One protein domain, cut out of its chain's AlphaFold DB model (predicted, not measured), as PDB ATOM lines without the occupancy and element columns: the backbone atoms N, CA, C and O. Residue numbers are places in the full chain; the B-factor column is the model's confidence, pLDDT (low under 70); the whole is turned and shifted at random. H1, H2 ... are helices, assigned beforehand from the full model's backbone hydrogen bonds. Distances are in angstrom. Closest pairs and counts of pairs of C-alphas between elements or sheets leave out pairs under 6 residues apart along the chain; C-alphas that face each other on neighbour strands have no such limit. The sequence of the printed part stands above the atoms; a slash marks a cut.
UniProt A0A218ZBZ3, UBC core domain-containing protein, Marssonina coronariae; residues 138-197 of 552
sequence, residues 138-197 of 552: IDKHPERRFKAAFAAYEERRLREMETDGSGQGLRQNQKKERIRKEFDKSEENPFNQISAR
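This is residues 138 to 197 of the 552 residues of the protein "UBC core domain-containing protein" of Marssonina coronariae (UniProt A0A218ZBZ3). A long helix, H1, makes much of the length of a rod, and a shorter helix, H2, folds back and crosses its middle steeply. From H2 a tail without a named element, residues 185 to 197, returns towards the end where the printed part begins. The printed part has 60 residues with two named helices, H1 then H2, and no named strand; the class is all helix. It is only just loose, close to compact, with a radius of gyration of the C-alphas of 13.0 A and spans of 42 by 17 by 16 A.

H1, residues 142 to 163, has a kink of 27 degrees near residue 149. With residues 150 to 158 alone it touches H2, residues 172 to 184; the closest C-alphas, of Glu 154 and Ile 179, are 6.3 A apart. They run opposite ways at a steep tilt of 55 degrees. Every O i to N i+4 pair in H2 is within hydrogen-bond range, and 16 of 18 in H1.

H1 begins at C-alpha 142 (194.019, 175.232, 174.163) and is 30.4 A long. H2, 18.3 A long, ends at C-alpha 184 (184.205, 167.104, 173.346).

The farthest C-alphas, of Gly 169 and Arg 197, are 42.0 A apart. The printed part has no cut, and the H1 to H2 link is short. Confidence is under 70 at residues 138 to 141, 191 and 193 to 197.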
ATOM      1  N   ILE A 138     193.228 184.695 170.024       57.28
ATOM      2  CA  ILE A 138     193.842 183.470 169.467       57.28
ATOM      3  C   ILE A 138     194.703 182.832 170.562       57.28
ATOM      4  O   ILE A 138     195.777 183.340 170.906       57.28
ATOM      5  N   ASP A 139     194.180 181.753 171.137       58.84
ATOM      6  CA  ASP A 139     194.756 181.060 172.276       58.84
ATOM      7  C   ASP A 139     195.858 180.116 171.797       58.84
ATOM      8  O   ASP A 139     195.657 179.259 170.934       58.84
ATOM      9  N   LYS A 140     197.052 180.305 172.354       63.62
ATOM     10  CA  LYS A 140     198.233 179.488 172.064       63.62
ATOM     11  C   LYS A 140     198.272 178.209 172.899       63.62
ATOM     12  O   LYS A 140     199.101 177.340 172.649       63.62
ATOM     13  N   HIS A 141     197.416 178.101 173.918       64.19
ATOM     14  CA  HIS A 141     197.387 176.972 174.840       64.19
ATOM     15  C   HIS A 141     195.959 176.453 175.067       64.19
ATOM     16  O   HIS A 141     195.485 176.458 176.213       64.19
ATOM     17  N   PRO A 142     195.302 175.923 174.016       76.00
ATOM     18  CA  PRO A 142     194.019 175.232 174.163       76.00
ATOM     19  C   PRO A 142     194.098 174.120 175.223       76.00
ATOM     20  O   PRO A 142     193.185 173.971 176.033       76.00
ATOM     21  N   GLU A 143     195.247 173.442 175.339       75.56
ATOM     22  CA  GLU A 143     195.499 172.412 176.356       75.56
ATOM     23  C   GLU A 143     195.415 172.931 177.804       75.56
ATOM     24  O   GLU A 143     194.945 172.227 178.700       75.56
ATOM     25  N   ARG A 144     195.841 174.177 178.063       75.44
ATOM     26  CA  ARG A 144     195.826 174.761 179.419       75.44
ATOM     27  C   ARG A 144     194.429 175.218 179.819       75.44
ATOM     28  O   ARG A 144     194.095 175.175 181.003       75.44
ATOM     29  N   ARG A 145     193.612 175.637 178.848       78.00
ATOM     30  CA  ARG A 145     192.221 176.038 179.086       78.00
ATOM     31  C   ARG A 145     191.253 174.871 179.065       78.00
ATOM     32  O   ARG A 145     190.235 174.970 179.736       78.00
ATOM     33  N   PHE A 146     191.591 173.761 178.409       83.19
ATOM     34  CA  PHE A 146     190.754 172.565 178.358       83.19
ATOM     35  C   PHE A 146     190.286 172.126 179.747       83.19
ATOM     36  O   PHE A 146     189.098 171.938 179.960       83.19
ATOM     37  N   LYS A 147     191.191 172.058 180.733       85.12
ATOM     38  CA  LYS A 147     190.833 171.661 182.106       85.12
ATOM     39  C   LYS A 147     189.879 172.648 182.789       85.12
ATOM     40  O   LYS A 147     189.002 172.219 183.530       85.12
ATOM     41  N   ALA A 148     190.058 173.949 182.564       85.31
ATOM     42  CA  ALA A 148     189.220 174.986 183.166       85.31
ATOM     43  C   ALA A 148     187.845 175.075 182.483       85.31
ATOM     44  O   ALA A 148     186.829 175.135 183.166       85.31
ATOM     45  N   ALA A 149     187.819 175.022 181.150       85.25
ATOM     46  CA  ALA A 149     186.603 175.008 180.345       85.25
ATOM     47  C   ALA A 149     185.786 173.733 180.599       85.25
ATOM     48  O   ALA A 149     184.587 173.816 180.847       85.25
ATOM     49  N   PHE A 150     186.443 172.570 180.656       88.69
ATOM     50  CA  PHE A 150     185.795 171.309 181.006       88.69
ATOM     51  C   PHE A 150     185.224 171.339 182.426       88.69
ATOM     52  O   PHE A 150     184.099 170.904 182.622       88.69
ATOM     53  N   ALA A 151     185.946 171.892 183.409       89.69
ATOM     54  CA  ALA A 151     185.441 172.007 184.779       89.69
ATOM     55  C   ALA A 151     184.219 172.939 184.882       89.69
ATOM     56  O   ALA A 151     183.246 172.595 185.551       89.69
ATOM     57  N   ALA A 152     184.240 174.083 184.190       89.75
ATOM     58  CA  ALA A 152     183.106 175.008 184.140       89.75
ATOM     59  C   ALA A 152     181.878 174.376 183.457       89.75
ATOM     60  O   ALA A 152     180.752 174.513 183.941       89.75
ATOM     61  N   TYR A 153     182.099 173.636 182.365       89.62
ATOM     62  CA  TYR A 153     181.052 172.899 181.663       89.62
ATOM     63  C   TYR A 153     180.502 171.739 182.502       89.62
ATOM     64  O   TYR A 153     179.290 171.550 182.574       89.62
ATOM     65  N   GLU A 154     181.380 170.990 183.179       89.56
ATOM     66  CA  GLU A 154     181.023 169.881 184.066       89.56
ATOM     67  C   GLU A 154     180.106 170.348 185.193       89.56
ATOM     68  O   GLU A 154     179.062 169.740 185.416       89.56
ATOM     69  N   GLU A 155     180.447 171.447 185.867       90.38
ATOM     70  CA  GLU A 155     179.648 171.992 186.966       90.38
ATOM     71  C   GLU A 155     178.274 172.486 186.492       90.38
ATOM     72  O   GLU A 155     177.249 172.142 187.091       90.38
ATOM     73  N   ARG A 156     178.229 173.235 185.381       91.31
ATOM     74  CA  ARG A 156     176.969 173.733 184.810       91.31
ATOM     75  C   ARG A 156     176.065 172.580 184.375       91.31
ATOM     76  O   ARG A 156     174.896 172.539 184.756       91.31
ATOM     77  N   ARG A 157     176.613 171.620 183.625       88.94
ATOM     78  CA  ARG A 157     175.843 170.518 183.039       88.94
ATOM     79  C   ARG A 157     175.419 169.482 184.075       88.94
ATOM     80  O   ARG A 157     174.343 168.902 183.961       88.94
ATOM     81  N   LEU A 158     176.218 169.273 185.123       87.25
ATOM     82  CA  LEU A 158     175.832 168.418 186.243       87.25
ATOM     83  C   LEU A 158     174.638 169.006 187.006       87.25
ATOM     84  O   LEU A 158     173.716 168.262 187.334       87.25
ATOM     85  N   ARG A 159     174.611 170.332 187.211       87.62
ATOM     86  CA  ARG A 159     173.486 171.039 187.845       87.62
ATOM     87  C   ARG A 159     172.205 170.957 187.010       87.62
ATOM     88  O   ARG A 159     171.127 170.749 187.561       87.62
ATOM     89  N   GLU A 160     172.320 171.082 185.691       87.25
ATOM     90  CA  GLU A 160     171.197 170.908 184.758       87.25
ATOM     91  C   GLU A 160     170.674 169.468 184.773       87.25
ATOM     92  O   GLU A 160     169.489 169.259 184.999       87.25
ATOM     93  N   MET A 161     171.541 168.453 184.677       82.50
ATOM     94  CA  MET A 161     171.112 167.045 184.735       82.50
ATOM     95  C   MET A 161     170.473 166.635 186.071       82.50
ATOM     96  O   MET A 161     169.717 165.660 186.121       82.50
ATOM     97  N   GLU A 162     170.817 167.316 187.168       80.44
ATOM     98  CA  GLU A 162     170.172 167.139 188.474       80.44
ATOM     99  C   GLU A 162     168.808 167.835 188.550       80.44
ATOM    100  O   GLU A 162     167.905 167.306 189.195       80.44
ATOM    101  N   THR A 163     168.642 168.968 187.863       85.94
ATOM    102  CA  THR A 163     167.379 169.724 187.802       85.94
ATOM    103  C   THR A 163     166.377 169.065 186.847       85.94
ATOM    104  O   THR A 163     165.213 168.897 187.198       85.94
ATOM    105  N   ASP A 164     166.843 168.617 185.681       81.50
ATOM    106  CA  ASP A 164     166.022 168.015 184.621       81.50
ATOM    107  C   ASP A 164     165.699 166.534 184.883       81.50
ATOM    108  O   ASP A 164     164.970 165.898 184.124       81.50
ATOM    109  N   GLY A 165     166.303 165.931 185.914       79.50
ATOM    110  CA  GLY A 165     166.150 164.508 186.232       79.50
ATOM    111  C   GLY A 165     166.795 163.551 185.218       79.50
ATOM    112  O   GLY A 165     166.790 162.340 185.429       79.50
ATOM    113  N   SER A 166     167.429 164.053 184.154       75.25
ATOM    114  CA  SER A 166     168.103 163.248 183.120       75.25
ATOM    115  C   SER A 166     169.297 162.438 183.651       75.25
ATOM    116  O   SER A 166     169.721 161.453 183.042       75.25
ATOM    117  N   GLY A 167     169.824 162.820 184.820       72.62
ATOM    118  CA  GLY A 167     170.826 162.068 185.570       72.62
ATOM    119  C   GLY A 167     170.260 161.078 186.602       72.62
ATOM    120  O   GLY A 167     171.039 160.476 187.346       72.62
ATOM    121  N   GLN A 168     168.943 160.923 186.735       72.75
ATOM    122  CA  GLN A 168     168.352 160.042 187.743       72.75
ATOM    123  C   GLN A 168     168.685 158.568 187.436       72.75
ATOM    124  O   GLN A 168     168.519 158.094 186.318       72.75
ATOM    125  N   GLY A 169     169.228 157.847 188.424       80.44
ATOM    126  CA  GLY A 169     169.666 156.449 188.277       80.44
ATOM    127  C   GLY A 169     171.082 156.247 187.716       80.44
ATOM    128  O   GLY A 169     171.595 155.132 187.762       80.44
ATOM    129  N   LEU A 170     171.751 157.306 187.248       84.19
ATOM    130  CA  LEU A 170     173.100 157.218 186.687       84.19
ATOM    131  C   LEU A 170     174.171 157.501 187.758       84.19
ATOM    132  O   LEU A 170     174.082 158.481 188.504       84.19
ATOM    133  N   ARG A 171     175.212 156.663 187.845       86.19
ATOM    134  CA  ARG A 171     176.307 156.851 188.818       86.19
ATOM    135  C   ARG A 171     177.099 158.121 188.477       86.19
ATOM    136  O   ARG A 171     177.238 158.460 187.306       86.19
ATOM    137  N   GLN A 172     177.677 158.806 189.471       82.25
ATOM    138  CA  GLN A 172     178.413 160.066 189.242       82.25
ATOM    139  C   GLN A 172     179.476 159.969 188.131       82.25
ATOM    140  O   GLN A 172     179.560 160.864 187.302       82.25
ATOM    141  N   ASN A 173     180.229 158.866 188.041       87.88
ATOM    142  CA  ASN A 173     181.218 158.686 186.967       87.88
ATOM    143  C   ASN A 173     180.577 158.584 185.571       87.88
ATOM    144  O   ASN A 173     181.078 159.177 184.626       87.88
ATOM    145  N   GLN A 174     179.439 157.900 185.448       87.88
ATOM    146  CA  GLN A 174     178.703 157.775 184.185       87.88
ATOM    147  C   GLN A 174     178.085 159.119 183.753       87.88
ATOM    148  O   GLN A 174     178.060 159.436 182.564       87.88
ATOM    149  N   LYS A 175     177.630 159.940 184.715       86.44
ATOM    150  CA  LYS A 175     177.205 161.329 184.466       86.44
ATOM    151  C   LYS A 175     178.352 162.156 183.888       86.44
ATOM    152  O   LYS A 175     178.188 162.781 182.847       86.44
ATOM    153  N   LYS A 176     179.526 162.095 184.523       86.75
ATOM    154  CA  LYS A 176     180.734 162.804 184.075       86.75
ATOM    155  C   LYS A 176     181.206 162.349 182.693       86.75
ATOM    156  O   LYS A 176     181.600 163.182 181.889       86.75
ATOM    157  N   GLU A 177     181.121 161.057 182.379       89.44
ATOM    158  CA  GLU A 177     181.445 160.534 181.043       89.44
ATOM    159  C   GLU A 177     180.486 161.028 179.954       89.44
ATOM    160  O   GLU A 177     180.932 161.348 178.853       89.44
ATOM    161  N   ARG A 178     179.179 161.120 180.242       85.44
ATOM    162  CA  ARG A 178     178.208 161.710 179.303       85.44
ATOM    163  C   ARG A 178     178.481 163.190 179.073       85.44
ATOM    164  O   ARG A 178     178.569 163.597 177.919       85.44
ATOM    165  N   ILE A 179     178.699 163.948 180.148       89.38
ATOM    166  CA  ILE A 179     179.042 165.370 180.060       89.38
ATOM    167  C   ILE A 179     180.344 165.568 179.277       89.38
ATOM    168  O   ILE A 179     180.433 166.470 178.456       89.38
ATOM    169  N   ARG A 180     181.345 164.701 179.463       88.25
ATOM    170  CA  ARG A 180     182.599 164.758 178.700       88.25
ATOM    171  C   ARG A 180     182.406 164.521 177.209       88.25
ATOM    172  O   ARG A 180     182.948 165.276 176.418       88.25
ATOM    173  N   LYS A 181     181.586 163.541 176.823       90.00
ATOM    174  CA  LYS A 181     181.247 163.311 175.409       90.00
ATOM    175  C   LYS A 181     180.469 164.474 174.789       90.00
ATOM    176  O   LYS A 181     180.587 164.706 173.589       90.00
ATOM    177  N   GLU A 182     179.654 165.160 175.584       86.56
ATOM    178  CA  GLU A 182     178.932 166.364 175.166       86.56
ATOM    179  C   GLU A 182     179.893 167.555 175.023       86.56
ATOM    180  O   GLU A 182     179.849 168.259 174.019       86.56
ATOM    181  N   PHE A 183     180.831 167.709 175.963       89.25
ATOM    182  CA  PHE A 183     181.867 168.738 175.932       89.25
ATOM    183  C   PHE A 183     182.836 168.572 174.763       89.25
ATOM    184  O   PHE A 183     183.146 169.547 174.095       89.25
ATOM    185  N   ASP A 184     183.281 167.349 174.461       84.56
ATOM    186  CA  ASP A 184     184.205 167.104 173.346       84.56
ATOM    187  C   ASP A 184     183.623 167.607 172.005       84.56
ATOM    188  O   ASP A 184     184.374 168.024 171.124       84.56
ATOM    189  N   LYS A 185     182.288 167.631 171.877       85.25
ATOM    190  CA  LYS A 185     181.544 168.113 170.701       85.25
ATOM    191  C   LYS A 185     181.059 169.560 170.814       85.25
ATOM    192  O   LYS A 185     180.538 170.086 169.837       85.25
ATOM    193  N   SER A 186     181.168 170.187 171.983       82.69
ATOM    194  CA  SER A 186     180.636 171.528 172.198       82.69
ATOM    195  C   SER A 186     181.586 172.599 171.663       82.69
ATOM    196  O   SER A 186     182.806 172.421 171.602       82.69
ATOM    197  N   GLU A 187     181.029 173.749 171.301       78.31
ATOM    198  CA  GLU A 187     181.795 174.931 170.879       78.31
ATOM    199  C   GLU A 187     182.583 175.567 172.043       78.31
ATOM    200  O   GLU A 187     183.517 176.342 171.832       78.31
ATOM    201  N   GLU A 188     182.246 175.211 173.289       75.56
ATOM    202  CA  GLU A 188     182.966 175.641 174.493       75.56
ATOM    203  C   GLU A 188     184.282 174.881 174.711       75.56
ATOM    204  O   GLU A 188     185.089 175.285 175.552       75.56
ATOM    205  N   ASN A 189     184.528 173.806 173.954       83.31
ATOM    206  CA  ASN A 189     185.811 173.125 173.956       83.31
ATOM    207  C   ASN A 189     186.867 173.985 173.236       83.31
ATOM    208  O   ASN A 189     186.768 174.182 172.022       83.31
ATOM    209  N   PRO A 190     187.931 174.439 173.928       80.31
ATOM    210  CA  PRO A 190     188.977 175.265 173.322       80.31
ATOM    211  C   PRO A 190     189.707 174.601 172.146       80.31
ATOM    212  O   PRO A 190     190.333 175.300 171.356       80.31
ATOM    213  N   PHE A 191     189.641 173.270 172.009       69.56
ATOM    214  CA  PHE A 191     190.185 172.557 170.847       69.56
ATOM    215  C   PHE A 191     189.303 172.640 169.596       69.56
ATOM    216  O   PHE A 191     189.819 172.487 168.492       69.56
ATOM    217  N   ASN A 192     188.003 172.901 169.752       77.31
ATOM    218  CA  ASN A 192     187.083 173.127 168.634       77.31
ATOM    219  C   ASN A 192     187.153 174.584 168.131       77.31
ATOM    220  O   ASN A 192     186.601 174.912 167.084       77.31
ATOM    221  N   GLN A 193     187.868 175.452 168.856       69.88
ATOM    222  CA  GLN A 193     188.130 176.846 168.501       69.88
ATOM    223  C   GLN A 193     189.471 176.979 167.754       69.88
ATOM    224  O   GLN A 193     190.390 176.176 167.923       69.88
ATOM    225  N   ILE A 194     189.602 178.012 166.916       58.22
ATOM    226  CA  ILE A 194     190.803 178.267 166.104       58.22
ATOM    227  C   ILE A 194     192.001 178.537 167.031       58.22
ATOM    228  O   ILE A 194     192.117 179.615 167.616       58.22
ATOM    229  N   SER A 195     192.908 177.568 167.154       56.56
ATOM    230  CA  SER A 195     194.125 177.668 167.968       56.56
ATOM    231  C   SER A 195     195.382 177.657 167.097       56.56
ATOM    232  O   SER A 195     195.434 177.039 166.032       56.56
ATOM    233  N   ALA A 196     196.408 178.386 167.536       56.28
ATOM    234  CA  ALA A 196     197.718 178.366 166.892       56.28
ATOM    235  C   ALA A 196     198.524 177.148 167.374       56.28
ATOM    236  O   ALA A 196     198.380 176.722 168.521       56.28
ATOM    237  N   ARG A 197     199.401 176.601 166.519       50.66
ATOM    238  CA  ARG A 197     200.332 175.532 166.922       50.66
ATOM    239  C   ARG A 197     201.234 176.020 168.063       50.66
ATOM    240  O   ARG A 197     201.630 177.182 168.079       50.66
TER     241      ARG A 197